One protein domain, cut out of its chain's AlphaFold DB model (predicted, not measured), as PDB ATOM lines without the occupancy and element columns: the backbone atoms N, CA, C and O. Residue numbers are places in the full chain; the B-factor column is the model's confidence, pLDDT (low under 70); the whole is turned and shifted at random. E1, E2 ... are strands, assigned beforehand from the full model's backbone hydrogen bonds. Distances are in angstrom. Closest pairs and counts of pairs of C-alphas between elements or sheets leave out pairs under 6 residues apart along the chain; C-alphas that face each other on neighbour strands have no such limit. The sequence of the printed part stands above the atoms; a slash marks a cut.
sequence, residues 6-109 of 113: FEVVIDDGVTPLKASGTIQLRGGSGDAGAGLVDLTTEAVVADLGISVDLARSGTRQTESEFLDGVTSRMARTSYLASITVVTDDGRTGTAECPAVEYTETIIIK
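AT A GLANCE: This is residues 6 to 109 of the 113 residues of an uncharacterized protein of Tessaracoccus rhinocerotis (UniProt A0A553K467). One twisted sheet is drawn out lengthwise into a wide body and a long narrow arm, which meet at an angle where E6 and E7 bend. The body holds E1 to E4 with the last part of E6 and the first part of E7, partly rolled but left open, as its edge strands E1 and E7 stay apart; the arm is a three-stranded ribbon of E5, the first part of E6 and the last part of E7. The printed part has 104 residues, with no named helix and seven named strands, E1 to E7 in order along the chain, in a branched antiparallel sheet; the class is all strand. It is only just loose, close to extended, with a radius of gyration of the C-alphas of 19.2 A and spans of 60 by 25 by 23 A.

HOW THE PARTS SIT: Start with E1, residues 6 to 10, and E2, residues 17 to 22, an antiparallel hairpin with N 8 and O 19 2.8 A apart. On the other side of E2 look for E3, residues 29 to 38, antiparallel at 142 degrees, with N 18 and O 37 at 2.8 A. E4, residues 44 to 56, then forms a hairpin with E3; look at N 32 and O 50, 2.9 A apart. These four make a meander, each strand the antiparallel neighbour of the one before. E5, residues 61 to 67, is apart from E4 and begins a second meander with E6, residues 70 to 87, and E7, residues 92 to 108. E6 has three neighbours: E4 and E5 lie on one side of it, beside residues 78 to 87 and 70 to 76, and E7 lies on the other side. Check N 51 and O 84 at 2.8 A for E4 and E6, N 63 and O 74 at 2.8 A for E5 and E6, and N 79 and O 99 at 2.8 A for E6 and E7. E1 and E6 are only just apart, 8.3 A at their closest.

IN THESE COORDINATES: Find C-alpha 6 at (-3.147, 15.503, -36.874), where E1 begins; E1 is 13.3 A long and E2 17.6 A. E3 covers 28.1 A, E4 35.6 A and E5 20.3 A. From C-alpha 70 at (28.115, 28.964, -24.751), E6 runs 49.9 A and bends by 54 degrees at residue 80. E7 runs 49.2 A, bends by 53 degrees at residue 96 and ends at C-alpha 108 at (28.171, 31.080, -29.081).

THE WHOLE: The two C-alphas farthest apart, those of Val 14 and Lys 109, are 61.3 A apart. The printed part has no cut, and no link is long. The mean pLDDT of the printed part is 91.7, and no printed residue is under 70.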
ATOM      1  N   PHE A   6      -1.930  15.907 -37.562       94.19
ATOM      2  CA  PHE A   6      -3.147  15.503 -36.874       94.19
ATOM      3  C   PHE A   6      -3.614  14.127 -37.345       94.19
ATOM      4  O   PHE A   6      -3.408  13.726 -38.492       94.19
ATOM      5  N   GLU A   7      -4.290  13.438 -36.437       95.62
ATOM      6  CA  GLU A   7      -5.057  12.230 -36.695       95.62
ATOM      7  C   GLU A   7      -6.376  12.360 -35.935       95.62
ATOM      8  O   GLU A   7      -6.378  12.639 -34.736       95.62
ATOM      9  N   VAL A   8      -7.490  12.186 -36.639       94.19
ATOM     10  CA  VAL A   8      -8.831  12.161 -36.058       94.19
ATOM     11  C   VAL A   8      -9.422  10.785 -36.293       94.19
ATOM     12  O   VAL A   8      -9.412  10.285 -37.419       94.19
ATOM     13  N   VAL A   9      -9.950  10.197 -35.223       94.38
ATOM     14  CA  VAL A   9     -10.696   8.942 -35.251       94.38
ATOM     15  C   VAL A   9     -12.101   9.220 -34.734       94.38
ATOM     16  O   VAL A   9     -12.259   9.769 -33.643       94.38
ATOM     17  N   ILE A  10     -13.107   8.852 -35.521       91.00
ATOM     18  CA  ILE A  10     -14.513   8.884 -35.121       91.00
ATOM     19  C   ILE A  10     -14.944   7.438 -34.911       91.00
ATOM     20  O   ILE A  10     -14.979   6.661 -35.861       91.00
ATOM     21  N   ASP A  11     -15.249   7.090 -33.666       88.94
ATOM     22  CA  ASP A  11     -15.783   5.783 -33.292       88.94
ATOM     23  C   ASP A  11     -17.236   5.955 -32.835       88.94
ATOM     24  O   ASP A  11     -17.507   6.501 -31.763       88.94
ATOM     25  N   ASP A  12     -18.172   5.545 -33.690       81.38
ATOM     26  CA  ASP A  12     -19.612   5.545 -33.421       81.38
ATOM     27  C   ASP A  12     -20.140   4.163 -32.992       81.38
ATOM     28  O   ASP A  12     -21.349   3.973 -32.839       81.38
ATOM     29  N   GLY A  13     -19.241   3.194 -32.775       81.62
ATOM     30  CA  GLY A  13     -19.570   1.820 -32.411       81.62
ATOM     31  C   GLY A  13     -20.008   0.927 -33.576       81.62
ATOM     32  O   GLY A  13     -20.300  -0.247 -33.339       81.62
ATOM     33  N   VAL A  14     -20.054   1.435 -34.813       81.44
ATOM     34  CA  VAL A  14     -20.383   0.642 -36.010       81.44
ATOM     35  C   VAL A  14     -19.158   0.467 -36.889       81.44
ATOM     36  O   VAL A  14     -18.753  -0.660 -37.177       81.44
ATOM     37  N   THR A  15     -18.570   1.566 -37.353       83.94
ATOM     38  CA  THR A  15     -17.427   1.518 -38.266       83.94
ATOM     39  C   THR A  15     -16.516   2.706 -38.006       83.94
ATOM     40  O   THR A  15     -16.924   3.843 -38.235       83.94
ATOM     41  N   PRO A  16     -15.281   2.474 -37.529       91.31
ATOM     42  CA  PRO A  16     -14.390   3.567 -37.201       91.31
ATOM     43  C   PRO A  16     -13.959   4.293 -38.475       91.31
ATOM     44  O   PRO A  16     -13.525   3.680 -39.455       91.31
ATOM     45  N   LEU A  17     -14.063   5.616 -38.429       94.88
ATOM     46  CA  LEU A  17     -13.645   6.505 -39.502       94.88
ATOM     47  C   LEU A  17     -12.355   7.215 -39.102       94.88
ATOM     48  O   LEU A  17     -12.159   7.549 -37.931       94.88
ATOM     49  N   LYS A  18     -11.475   7.473 -40.071       96.31
ATOM     50  CA  LYS A  18     -10.168   8.086 -39.825       96.31
ATOM     51  C   LYS A  18      -9.838   9.166 -40.842       96.31
ATOM     52  O   LYS A  18      -9.983   8.964 -42.041       96.31
ATOM     53  N   ALA A  19      -9.316  10.286 -40.360       96.94
ATOM     54  CA  ALA A  19      -8.699  11.321 -41.181       96.94
ATOM     55  C   ALA A  19      -7.327  11.674 -40.604       96.94
ATOM     56  O   ALA A  19      -7.129  11.663 -39.389       96.94
ATOM     57  N   SER A  20      -6.360  11.990 -41.459       97.25
ATOM     58  CA  SER A  20      -5.032  12.421 -41.012       97.25
ATOM     59  C   SER A  20      -4.418  13.389 -42.004       97.25
ATOM     60  O   SER A  20      -4.722  13.340 -43.196       97.25
ATOM     61  N   GLY A  21      -3.545  14.262 -41.516       95.88
ATOM     62  CA  GLY A  21      -2.894  15.254 -42.356       95.88
ATOM     63  C   GLY A  21      -1.949  16.153 -41.580       95.88
ATOM     64  O   GLY A  21      -1.645  15.929 -40.409       95.88
ATOM     65  N   THR A  22      -1.475  17.190 -42.255       96.25
ATOM     66  CA  THR A  22      -0.644  18.242 -41.665       96.25
ATOM     67  C   THR A  22      -1.450  19.519 -41.527       96.25
ATOM     68  O   THR A  22      -2.218  19.860 -42.428       96.25
ATOM     69  N   ILE A  23      -1.232  20.258 -40.446       94.50
ATOM     70  CA  ILE A  23      -1.869  21.552 -40.204       94.50
ATOM     71  C   ILE A  23      -0.807  22.630 -40.037       94.50
ATOM     72  O   ILE A  23       0.152  22.471 -39.285       94.50
ATOM     73  N   GLN A  24      -0.971  23.743 -40.747       92.94
ATOM     74  CA  GLN A  24      -0.096  24.898 -40.589       92.94
ATOM     75  C   GLN A  24      -0.674  25.841 -39.543       92.94
ATOM     76  O   GLN A  24      -1.759  26.388 -39.726       92.94
ATOM     77  N   LEU A  25       0.084  26.080 -38.475       90.56
ATOM     78  CA  LEU A  25      -0.279  27.055 -37.453       90.56
ATOM     79  C   LEU A  25       0.359  28.414 -37.763       90.56
ATOM     80  O   LEU A  25       1.569  28.519 -37.974       90.56
ATOM     81  N   ARG A  26      -0.450  29.475 -37.752       88.44
ATOM     82  CA  ARG A  26      -0.027  30.871 -37.903       88.44
ATOM     83  C   ARG A  26      -0.452  31.656 -36.673       88.44
ATOM     84  O   ARG A  26      -1.630  31.882 -36.444       88.44
ATOM     85  N   GLY A  27       0.524  32.076 -35.871       85.00
ATOM     86  CA  GLY A  27       0.244  32.845 -34.656       85.00
ATOM     87  C   GLY A  27      -0.492  32.059 -33.565       85.00
ATOM     88  O   GLY A  27      -1.090  32.676 -32.696       85.00
ATOM     89  N   GLY A  28      -0.428  30.724 -33.600       88.69
ATOM     90  CA  GLY A  28      -1.085  29.847 -32.627       88.69
ATOM     91  C   GLY A  28      -2.378  29.208 -33.126       88.69
ATOM     92  O   GLY A  28      -2.842  28.271 -32.494       88.69
ATOM     93  N   SER A  29      -2.908  29.628 -34.274       94.44
ATOM     94  CA  SER A  29      -4.158  29.078 -34.810       94.44
ATOM     95  C   SER A  29      -3.968  28.559 -36.232       94.44
ATOM     96  O   SER A  29      -3.083  29.022 -36.959       94.44
ATOM     97  N   GLY A  30      -4.777  27.594 -36.646       95.38
ATOM     98  CA  GLY A  30      -4.762  27.087 -38.012       95.38
ATOM     99  C   GLY A  30      -5.910  26.138 -38.295       95.38
ATOM    100  O   GLY A  30      -6.544  25.620 -37.379       95.38
ATOM    101  N   ASP A  31      -6.117  25.892 -39.584       96.81
ATOM    102  CA  ASP A  31      -7.162  25.021 -40.103       96.81
ATOM    103  C   ASP A  31      -6.571  24.073 -41.147       96.81
ATOM    104  O   ASP A  31      -5.633  24.425 -41.875       96.81
ATOM    105  N   ALA A  32      -7.119  22.867 -41.232       97.19
ATOM    106  CA  ALA A  32      -6.796  21.901 -42.271       97.19
ATOM    107  C   ALA A  32      -8.028  21.080 -42.660       97.19
ATOM    108  O   ALA A  32      -8.999  20.987 -41.911       97.19
ATOM    109  N   GLY A  33      -7.964  20.479 -43.846       97.06
ATOM    110  CA  GLY A  33      -8.958  19.533 -44.335       97.06
ATOM    111  C   GLY A  33      -8.313  18.197 -44.685       97.06
ATOM    112  O   GLY A  33      -7.153  18.163 -45.103       97.06
ATOM    113  N   ALA A  34      -9.050  17.105 -44.523       97.31
ATOM    114  CA  ALA A  34      -8.653  15.776 -44.974       97.31
ATOM    115  C   ALA A  34      -9.885  14.920 -45.290       97.31
ATOM    116  O   ALA A  34     -10.933  15.090 -44.674       97.31
ATOM    117  N   GLY A  35      -9.742  13.970 -46.213       96.94
ATOM    118  CA  GLY A  35     -10.787  12.982 -46.471       96.94
ATOM    119  C   GLY A  35     -10.959  12.052 -45.271       96.94
ATOM    120  O   GLY A  35      -9.975  11.554 -44.714       96.94
ATOM    121  N   LEU A  36     -12.207  11.819 -44.880       95.75
ATOM    122  CA  LEU A  36     -12.583  10.878 -43.838       95.75
ATOM    123  C   LEU A  36     -12.762   9.492 -44.462       95.75
ATOM    124  O   LEU A  36     -13.641   9.279 -45.298       95.75
ATOM    125  N   VAL A  37     -11.900   8.560 -44.070       96.56
ATOM    126  CA  VAL A  37     -11.824   7.206 -44.622       96.56
ATOM    127  C   VAL A  37     -12.524   6.225 -43.693       96.56
ATOM    128  O   VAL A  37     -12.243   6.191 -42.495       96.56
ATOM    129  N   ASP A  38     -13.400   5.401 -44.252       94.25
ATOM    130  CA  ASP A  38     -13.936   4.217 -43.586       94.25
ATOM    131  C   ASP A  38     -12.846   3.138 -43.521       94.25
ATOM    132  O   ASP A  38     -12.341   2.679 -44.545       94.25
ATOM    133  N   LEU A  39     -12.464   2.729 -42.307       92.25
ATOM    134  CA  LEU A  39     -11.373   1.772 -42.102       92.25
ATOM    135  C   LEU A  39     -11.716   0.326 -42.495       92.25
ATOM    136  O   LEU A  39     -10.817  -0.508 -42.566       92.25
ATOM    137  N   THR A  40     -12.989   0.015 -42.732       90.62
ATOM    138  CA  THR A  40     -13.439  -1.303 -43.202       90.62
ATOM    139  C   THR A  40     -13.455  -1.367 -44.724       90.62
ATOM    140  O   THR A  40     -13.065  -2.382 -45.299       90.62
ATOM    141  N   THR A  41     -13.927  -0.305 -45.381       93.56
ATOM    142  CA  THR A  41     -14.079  -0.268 -46.847       93.56
ATOM    143  C   THR A  41     -12.923   0.416 -47.573       93.56
ATOM    144  O   THR A  41     -12.839   0.313 -48.796       93.56
ATOM    145  N   GLU A  42     -12.043   1.107 -46.844       93.88
ATOM    146  CA  GLU A  42     -10.956   1.959 -47.356       93.88
ATOM    147  C   GLU A  42     -11.432   3.091 -48.286       93.88
ATOM    148  O   GLU A  42     -10.637   3.728 -48.981       93.88
ATOM    149  N   ALA A  43     -12.734   3.379 -48.291       95.50
ATOM    150  CA  ALA A  43     -13.327   4.428 -49.103       95.50
ATOM    151  C   ALA A  43     -13.378   5.758 -48.341       95.50
ATOM    152  O   ALA A  43     -13.617   5.795 -47.132       95.50
ATOM    153  N   VAL A  44     -13.203   6.867 -49.063       95.50
ATOM    154  CA  VAL A  44     -13.511   8.204 -48.537       95.50
ATOM    155  C   VAL A  44     -15.029   8.362 -48.504       95.50
ATOM    156  O   VAL A  44     -15.683   8.202 -49.535       95.50
ATOM    157  N   VAL A  45     -15.580   8.661 -47.329       94.81
ATOM    158  CA  VAL A  45     -17.034   8.747 -47.097       94.81
ATOM    159  C   VAL A  45     -17.527  10.166 -46.822       94.81
ATOM    160  O   VAL A  45     -18.719  10.422 -46.965       94.81
ATOM    161  N   ALA A  46     -16.626  11.067 -46.434       94.75
ATOM    162  CA  ALA A  46     -16.915  12.450 -46.068       94.75
ATOM    163  C   ALA A  46     -15.626  13.287 -46.114       94.75
ATOM    164  O   ALA A  46     -14.522  12.732 -46.144       94.75
ATOM    165  N   ASP A  47     -15.761  14.607 -46.050       96.88
ATOM    166  CA  ASP A  47     -14.649  15.530 -45.825       96.88
ATOM    167  C   ASP A  47     -14.628  15.987 -44.361       96.88
ATOM    168  O   ASP A  47     -15.655  16.317 -43.766       96.88
ATOM    169  N   LEU A  48     -13.434  16.021 -43.768       97.50
ATOM    170  CA  LEU A  48     -13.194  16.481 -42.405       97.50
ATOM    171  C   LEU A  48     -12.449  17.814 -42.417       97.50
ATOM    172  O   LEU A  48     -11.354  17.912 -42.965       97.50
ATOM    173  N   GLY A  49     -13.019  18.815 -41.755       97.69
ATOM    174  CA  GLY A  49     -12.348  20.040 -41.343       97.69
ATOM    175  C   GLY A  49     -11.870  19.938 -39.896       97.69
ATOM    176  O   GLY A  49     -12.607  19.495 -39.013       97.69
ATOM    177  N   ILE A  50     -10.636  20.366 -39.646       97.50
ATOM    178  CA  ILE A  50     -10.057  20.499 -38.308       97.50
ATOM    179  C   ILE A  50      -9.539  21.921 -38.109       97.50
ATOM    180  O   ILE A  50      -8.814  22.448 -38.953       97.50
ATOM    181  N   SER A  51      -9.872  22.504 -36.964       97.31
ATOM    182  CA  SER A  51      -9.405  23.809 -36.502       97.31
ATOM    183  C   SER A  51      -8.674  23.638 -35.179       97.31
ATOM    184  O   SER A  51      -9.141  22.929 -34.285       97.31
ATOM    185  N   VAL A  52      -7.525  24.290 -35.043       96.56
ATOM    186  CA  VAL A  52      -6.738  24.319 -33.807       96.56
ATOM    187  C   VAL A  52      -6.507  25.767 -33.420       96.56
ATOM    188  O   VAL A  52      -6.029  26.553 -34.236       96.56
ATOM    189  N   ASP A  53      -6.792  26.102 -32.167       96.19
ATOM    190  CA  ASP A  53      -6.498  27.403 -31.574       96.19
ATOM    191  C   ASP A  53      -5.668  27.237 -30.296       96.19
ATOM    192  O   ASP A  53      -6.022  26.463 -29.406       96.19
ATOM    193  N   LEU A  54      -4.540  27.944 -30.200       94.75
ATOM    194  CA  LEU A  54      -3.656  27.928 -29.035       94.75
ATOM    195  C   LEU A  54      -3.816  29.223 -28.235       94.75
ATOM    196  O   LEU A  54      -3.099  30.208 -28.442       94.75
ATOM    197  N   ALA A  55      -4.698  29.199 -27.240       94.31
ATOM    198  CA  ALA A  55      -4.861  30.304 -26.308       94.31
ATOM    199  C   ALA A  55      -3.749  30.269 -25.253       94.31
ATOM    200  O   ALA A  55      -3.604  29.304 -24.505       94.31
ATOM    201  N   ARG A  56      -2.931  31.322 -25.156       91.62
ATOM    202  CA  ARG A  56      -1.847  31.372 -24.161       91.62
ATOM    203  C   ARG A  56      -2.426  31.330 -22.740       91.62
ATOM    204  O   ARG A  56      -3.169  32.224 -22.351       91.62
ATOM    205  N   SER A  57      -2.031  30.330 -21.952       90.38
ATOM    206  CA  SER A  57      -2.559  30.084 -20.599       90.38
ATOM    207  C   SER A  57      -1.627  30.554 -19.474       90.38
ATOM    208  O   SER A  57      -1.954  30.421 -18.297       90.38
ATOM    209  N   GLY A  58      -0.471  31.142 -19.808       81.25
ATOM    210  CA  GLY A  58       0.480  31.668 -18.828       81.25
ATOM    211  C   GLY A  58       1.513  32.632 -19.410       81.25
ATOM    212  O   GLY A  58       1.538  32.922 -20.607       81.25
ATOM    213  N   THR A  59       2.389  33.145 -18.550       83.50
ATOM    214  CA  THR A  59       3.528  33.967 -18.973       83.50
ATOM    215  C   THR A  59       4.633  33.103 -19.578       83.50
ATOM    216  O   THR A  59       4.841  31.955 -19.190       83.50
ATOM    217  N   ARG A  60       5.364  33.666 -20.548       86.12
ATOM    218  CA  ARG A  60       6.535  33.015 -21.144       86.12
ATOM    219  C   ARG A  60       7.638  32.912 -20.090       86.12
ATOM    220  O   ARG A  60       8.140  33.937 -19.631       86.12
ATOM    221  N   GLN A  61       8.024  31.695 -19.730       87.19
ATOM    222  CA  GLN A  61       9.144  31.434 -18.826       87.19
ATOM    223  C   GLN A  61      10.434  31.375 -19.641       87.19
ATOM    224  O   GLN A  61      10.431  30.876 -20.763       87.19
ATOM    225  N   THR A  62      11.521  31.938 -19.121       88.19
ATOM    226  CA  THR A  62      12.836  31.895 -19.769       88.19
ATOM    227  C   THR A  62      13.863  31.420 -18.760       88.19
ATOM    228  O   THR A  62      13.983  32.013 -17.692       88.19
ATOM    229  N   GLU A  63      14.621  30.404 -19.135       86.75
ATOM    230  CA  GLU A  63      15.775  29.900 -18.404       86.75
ATOM    231  C   GLU A  63      17.021  30.107 -19.264       86.75
ATOM    232  O   GLU A  63      16.969  30.040 -20.497       86.75
ATOM    233  N   SER A  64      18.139  30.428 -18.623       85.81
ATOM    234  CA  SER A  64      19.415  30.619 -19.304       85.81
ATOM    235  C   SER A  64      20.522  29.921 -18.542       85.81
ATOM    236  O   SER A  64      20.705  30.189 -17.355       85.81
ATOM    237  N   GLU A  65      21.282  29.096 -19.244       85.75
ATOM    238  CA  GLU A  65      22.452  28.401 -18.725       85.75
ATOM    239  C   GLU A  65      23.698  28.858 -19.491       85.75
ATOM    240  O   GLU A  65      23.647  29.118 -20.696       85.75
ATOM    241  N   PHE A  66      24.817  29.005 -18.781       82.50
ATOM    242  CA  PHE A  66      26.103  29.369 -19.363       82.50
ATOM    243  C   PHE A  66      27.151  28.327 -18.986       82.50
ATOM    244  O   PHE A  66      27.414  28.125 -17.801       82.50
ATOM    245  N   LEU A  67      27.769  27.716 -19.996       78.94
ATOM    246  CA  LEU A  67      28.839  26.736 -19.833       78.94
ATOM    247  C   LEU A  67      29.870  26.929 -20.952       78.94
ATOM    248  O   LEU A  67      29.502  27.032 -22.120       78.94
ATOM    249  N   ASP A  68      31.151  27.024 -20.594       79.19
ATOM    250  CA  ASP A  68      32.289  27.060 -21.530       79.19
ATOM    251  C   ASP A  68      32.162  28.061 -22.701       79.19
ATOM    252  O   ASP A  68      32.525  27.776 -23.841       79.19
ATOM    253  N   GLY A  69      31.640  29.267 -22.442       78.94
ATOM    254  CA  GLY A  69      31.497  30.315 -23.467       78.94
ATOM    255  C   GLY A  69      30.236  30.203 -24.336       78.94
ATOM    256  O   GLY A  69      29.992  31.078 -25.174       78.94
ATOM    257  N   VAL A  70      29.409  29.184 -24.100       83.69
ATOM    258  CA  VAL A  70      28.115  28.964 -24.751       83.69
ATOM    259  C   VAL A  70      26.991  29.354 -23.792       83.69
ATOM    260  O   VAL A  70      26.963  28.933 -22.638       83.69
ATOM    261  N   THR A  71      26.047  30.167 -24.265       85.06
ATOM    262  CA  THR A  71      24.791  30.440 -23.554       85.06
ATOM    263  C   THR A  71      23.667  29.658 -24.219       85.06
ATOM    264  O   THR A  71      23.360  29.916 -25.383       85.06
ATOM    265  N   SER A  72      23.022  28.749 -23.487       87.44
ATOM    266  CA  SER A  72      21.731  28.191 -23.894       87.44
ATOM    267  C   SER A  72      20.616  28.998 -23.244       87.44
ATOM    268  O   SER A  72      20.625  29.242 -22.037       87.44
ATOM    269  N   ARG A  73      19.665  29.466 -24.051       89.19
ATOM    270  CA  ARG A  73      18.457  30.146 -23.590       89.19
ATOM    271  C   ARG A  73      17.255  29.317 -24.005       89.19
ATOM    272  O   ARG A  73      16.959  29.222 -25.193       89.19
ATOM    273  N   MET A  74      16.532  28.788 -23.029       91.81
ATOM    274  CA  MET A  74      15.284  28.069 -23.247       91.81
ATOM    275  C   MET A  74      14.115  28.964 -22.854       91.81
ATOM    276  O   MET A  74      14.104  29.565 -21.784       91.81
ATOM    277  N   ALA A  75      13.115  29.067 -23.719       91.25
ATOM    278  CA  ALA A  75      11.857  29.712 -23.401       91.25
ATOM    279  C   ALA A  75      10.711  28.712 -23.496       91.25
ATOM    280  O   ALA A  75      10.612  27.970 -24.469       91.25
ATOM    281  N   ARG A  76       9.829  28.735 -22.502       91.94
ATOM    282  CA  ARG A  76       8.654  27.875 -22.405       91.94
ATOM    283  C   ARG A  76       7.395  28.733 -22.419       91.94
ATOM    284  O   ARG A  76       7.264  29.648 -21.603       91.94
ATOM    285  N   THR A  77       6.464  28.424 -23.315       91.31
ATOM    286  CA  THR A  77       5.144  29.067 -23.373       91.31
ATOM    287  C   THR A  77       4.060  28.008 -23.228       91.31
ATOM    288  O   THR A  77       4.042  27.043 -23.986       91.31
ATOM    289  N   SER A  78       3.165  28.185 -22.258       93.62
ATOM    290  CA  SER A  78       2.016  27.298 -22.048       93.62
ATOM    291  C   SER A  78       0.778  27.826 -22.770       93.62
ATOM    292  O   SER A  78       0.512  29.034 -22.763       93.62
ATOM    293  N   TYR A  79       0.008  26.909 -23.342       94.12
ATOM    294  CA  TYR A  79      -1.242  27.167 -24.044       94.12
ATOM    295  C   TYR A  79      -2.345  26.235 -23.526       94.12
ATOM    296  O   TYR A  79      -2.073  25.148 -23.012       94.12
ATOM    297  N   LEU A  80      -3.591  26.671 -23.657       95.81
ATOM    298  CA  LEU A  80      -4.765  25.813 -23.716       95.81
ATOM    299  C   LEU A  80      -5.105  25.665 -25.200       95.81
ATOM    300  O   LEU A  80      -5.446  26.649 -25.854       95.81
ATOM    301  N   ALA A  81      -4.925  24.464 -25.734       95.31
ATOM    302  CA  ALA A  81      -5.290  24.148 -27.101       95.31
ATOM    303  C   ALA A  81      -6.780  23.819 -27.154       95.31
ATOM    304  O   ALA A  81      -7.235  22.967 -26.393       95.31
ATOM    305  N   SER A  82      -7.508  24.464 -28.058       97.31
ATOM    306  CA  SER A  82      -8.863  24.089 -28.444       97.31
ATOM    307  C   SER A  82      -8.812  23.467 -29.832       97.31
ATOM    308  O   SER A  82      -8.253  24.048 -30.761       97.31
ATOM    309  N   ILE A  83      -9.334  22.252 -29.952       96.88
ATOM    310  CA  ILE A  83      -9.365  21.477 -31.189       96.88
ATOM    311  C   ILE A  83     -10.830  21.281 -31.546       96.88
ATOM    312  O   ILE A  83     -11.571  20.666 -30.781       96.88
ATOM    313  N   THR A  84     -11.242  21.784 -32.702       97.44
ATOM    314  CA  THR A  84     -12.592  21.604 -33.240       97.44
ATOM    315  C   THR A  84     -12.519  20.783 -34.513       97.44
ATOM    316  O   THR A  84     -11.667  21.010 -35.366       97.44
ATOM    317  N   VAL A  85     -13.421  19.820 -34.638       96.88
ATOM    318  CA  VAL A  85     -13.576  18.966 -35.812       96.88
ATOM    319  C   VAL A  85     -15.000  19.109 -36.314       96.88
ATOM    320  O   VAL A  85     -15.938  19.031 -35.521       96.88
ATOM    321  N   VAL A  86     -15.156  19.283 -37.623       96.94
ATOM    322  CA  VAL A  86     -16.448  19.318 -38.311       96.94
ATOM    323  C   VAL A  86     -16.344  18.472 -39.573       96.94
ATOM    324  O   VAL A  86     -15.355  18.568 -40.293       96.94
ATOM    325  N   THR A  87     -17.351  17.656 -39.858       96.19
ATOM    326  CA  THR A  87     -17.464  16.921 -41.123       96.19
ATOM    327  C   THR A  87     -18.562  17.520 -41.996       96.19
ATOM    328  O   THR A  87     -19.519  18.117 -41.494       96.19
ATOM    329  N   ASP A  88     -18.442  17.369 -43.313       95.94
ATOM    330  CA  ASP A  88     -19.451  17.839 -44.275       95.94
ATOM    331  C   ASP A  88     -20.801  17.103 -44.156       95.94
ATOM    332  O   ASP A  88     -21.845  17.664 -44.487       95.94
ATOM    333  N   ASP A  89     -20.798  15.893 -43.593       92.00
ATOM    334  CA  ASP A  89     -22.000  15.139 -43.219       92.00
ATOM    335  C   ASP A  89     -22.607  15.536 -41.856       92.00
ATOM    336  O   ASP A  89     -23.607  14.959 -41.420       92.00
ATOM    337  N   GLY A  90     -22.055  16.564 -41.203       91.69
ATOM    338  CA  GLY A  90     -22.663  17.247 -40.059       91.69
ATOM    339  C   GLY A  90     -22.230  16.758 -38.676       91.69
ATOM    340  O   GLY A  90     -22.775  17.236 -37.676       91.69
ATOM    341  N   ARG A  91     -21.259  15.844 -38.565       91.75
ATOM    342  CA  ARG A  91     -20.661  15.497 -37.265       91.75
ATOM    343  C   ARG A  91     -19.757  16.631 -36.794       91.75
ATOM    344  O   ARG A  91     -19.079  17.289 -37.578       91.75
ATOM    345  N   THR A  92     -19.729  16.851 -35.485       95.25
ATOM    346  CA  THR A  92     -18.901  17.888 -34.869       95.25
ATOM    347  C   THR A  92     -18.382  17.420 -33.519       95.25
ATOM    348  O   THR A  92     -19.063  16.685 -32.803       95.25
ATOM    349  N   GLY A  93     -17.193  17.876 -33.145       93.62
ATOM    350  CA  GLY A  93     -16.603  17.607 -31.841       93.62
ATOM    351  C   GLY A  93     -15.597  18.679 -31.455       93.62
ATOM    352  O   GLY A  93     -14.922  19.238 -32.316       93.62
ATOM    353  N   THR A  94     -15.491  18.946 -30.156       96.06
ATOM    354  CA  THR A  94     -14.505  19.882 -29.612       96.06
ATOM    355  C   THR A  94     -13.803  19.246 -28.424       96.06
ATOM    356  O   THR A  94     -14.446  18.600 -27.594       96.06
ATOM    357  N   ALA A  95     -12.491  19.435 -28.337       95.06
ATOM    358  CA  ALA A  95     -11.675  19.008 -27.213       95.06
ATOM    359  C   ALA A  95     -10.714  20.124 -26.803       95.06
ATOM    360  O   ALA A  95     -10.181  20.839 -27.650       95.06
ATOM    361  N   GLU A  96     -10.463  20.233 -25.503       96.06
ATOM    362  CA  GLU A  96      -9.472  21.153 -24.956       96.06
ATOM    363  C   GLU A  96      -8.360  20.371 -24.261       96.06
ATOM    364  O   GLU A  96      -8.623  19.427 -23.510       96.06
ATOM    365  N   CYS A  97      -7.103  20.751 -24.493       94.06
ATOM    366  CA  CYS A  97      -5.962  20.122 -23.837       94.06
ATOM    367  C   CYS A  97      -4.830  21.121 -23.539       94.06
ATOM    368  O   CYS A  97      -4.628  22.090 -24.271       94.06
ATOM    369  N   PRO A  98      -4.056  20.921 -22.458       94.44
ATOM    370  CA  PRO A  98      -2.851  21.709 -22.224       94.44
ATOM    371  C   PRO A  98      -1.803  21.460 -23.316       94.44
ATOM    372  O   PRO A  98      -1.522  20.312 -23.659       94.44
ATOM    373  N   ALA A  99      -1.163  22.523 -23.799       91.62
ATOM    374  CA  ALA A  99      -0.073  22.460 -24.770       91.62
ATOM    375  C   ALA A  99       1.117  23.328 -24.329       91.62
ATOM    376  O   ALA A  99       0.965  24.285 -23.567       91.62
ATOM    377  N   VAL A 100       2.325  22.988 -24.788       91.19
ATOM    378  CA  VAL A 100       3.558  23.711 -24.438       91.19
ATOM    379  C   VAL A 100       4.446  23.866 -25.667       91.19
ATOM    380  O   VAL A 100       4.719  22.899 -26.373       91.19
ATOM    381  N   GLU A 101       4.938  25.081 -25.885       88.31
ATOM    382  CA  GLU A 101       5.966  25.399 -26.874       88.31
ATOM    383  C   GLU A 101       7.303  25.640 -26.171       88.31
ATOM    384  O   GLU A 101       7.379  26.411 -25.207       88.31
ATOM    385  N   TYR A 102       8.358  25.014 -26.689       89.19
ATOM    386  CA  TYR A 102       9.734  25.228 -26.260       89.19
ATOM    387  C   TYR A 102      10.514  25.911 -27.384       89.19
ATOM    388  O   TYR A 102      10.574  25.414 -28.506       89.19
ATOM    389  N   THR A 103      11.128  27.051 -27.079       88.25
ATOM    390  CA  THR A 103      12.073  27.733 -27.967       88.25
ATOM    391  C   THR A 103      13.457  27.656 -27.348       88.25
ATOM    392  O   THR A 103      13.688  28.260 -26.304       88.25
ATOM    393  N   GLU A 104      14.387  26.963 -27.994       90.06
ATOM    394  CA  GLU A 104      15.794  26.970 -27.597       90.06
ATOM    395  C   GLU A 104      16.589  27.925 -28.492       90.06
ATOM    396  O   GLU A 104      16.373  28.017 -29.701       90.06
ATOM    397  N   THR A 105      17.497  28.686 -27.894       90.00
ATOM    398  CA  THR A 105      18.437  29.552 -28.604       90.00
ATOM    399  C   THR A 105      19.826  29.335 -28.031       90.00
ATOM    400  O   THR A 105      20.076  29.648 -26.869       90.00
ATOM    401  N   ILE A 106      20.733  28.836 -28.868       87.75
ATOM    402  CA  ILE A 106      22.142  28.648 -28.526       87.75
ATOM    403  C   ILE A 106      22.918  29.865 -29.026       87.75
ATOM    404  O   ILE A 106      22.882  30.195 -30.212       87.75
ATOM    405  N   ILE A 107      23.617  30.539 -28.120       86.69
ATOM    406  CA  ILE A 107      24.452  31.705 -28.412       86.69
ATOM    407  C   ILE A 107      25.902  31.316 -28.138       86.69
ATOM    408  O   ILE A 107      26.271  31.024 -27.002       86.69
ATOM    409  N   ILE A 108      26.733  31.348 -29.178       84.56
ATOM    410  CA  ILE A 108      28.171  31.080 -29.081       84.56
ATOM    411  C   ILE A 108      28.896  32.419 -29.177       84.56
ATOM    412  O   ILE A 108      28.787  33.110 -30.192       84.56
ATOM    413  N   LYS A 109      29.629  32.809 -28.129       76.69
ATOM    414  CA  LYS A 109      30.525  33.968 -28.224       76.69
ATOM    415  C   LYS A 109      31.826  33.531 -28.909       76.69
ATOM    416  O   LYS A 109      32.431  32.565 -28.449       76.69
TER     417      LYS A 109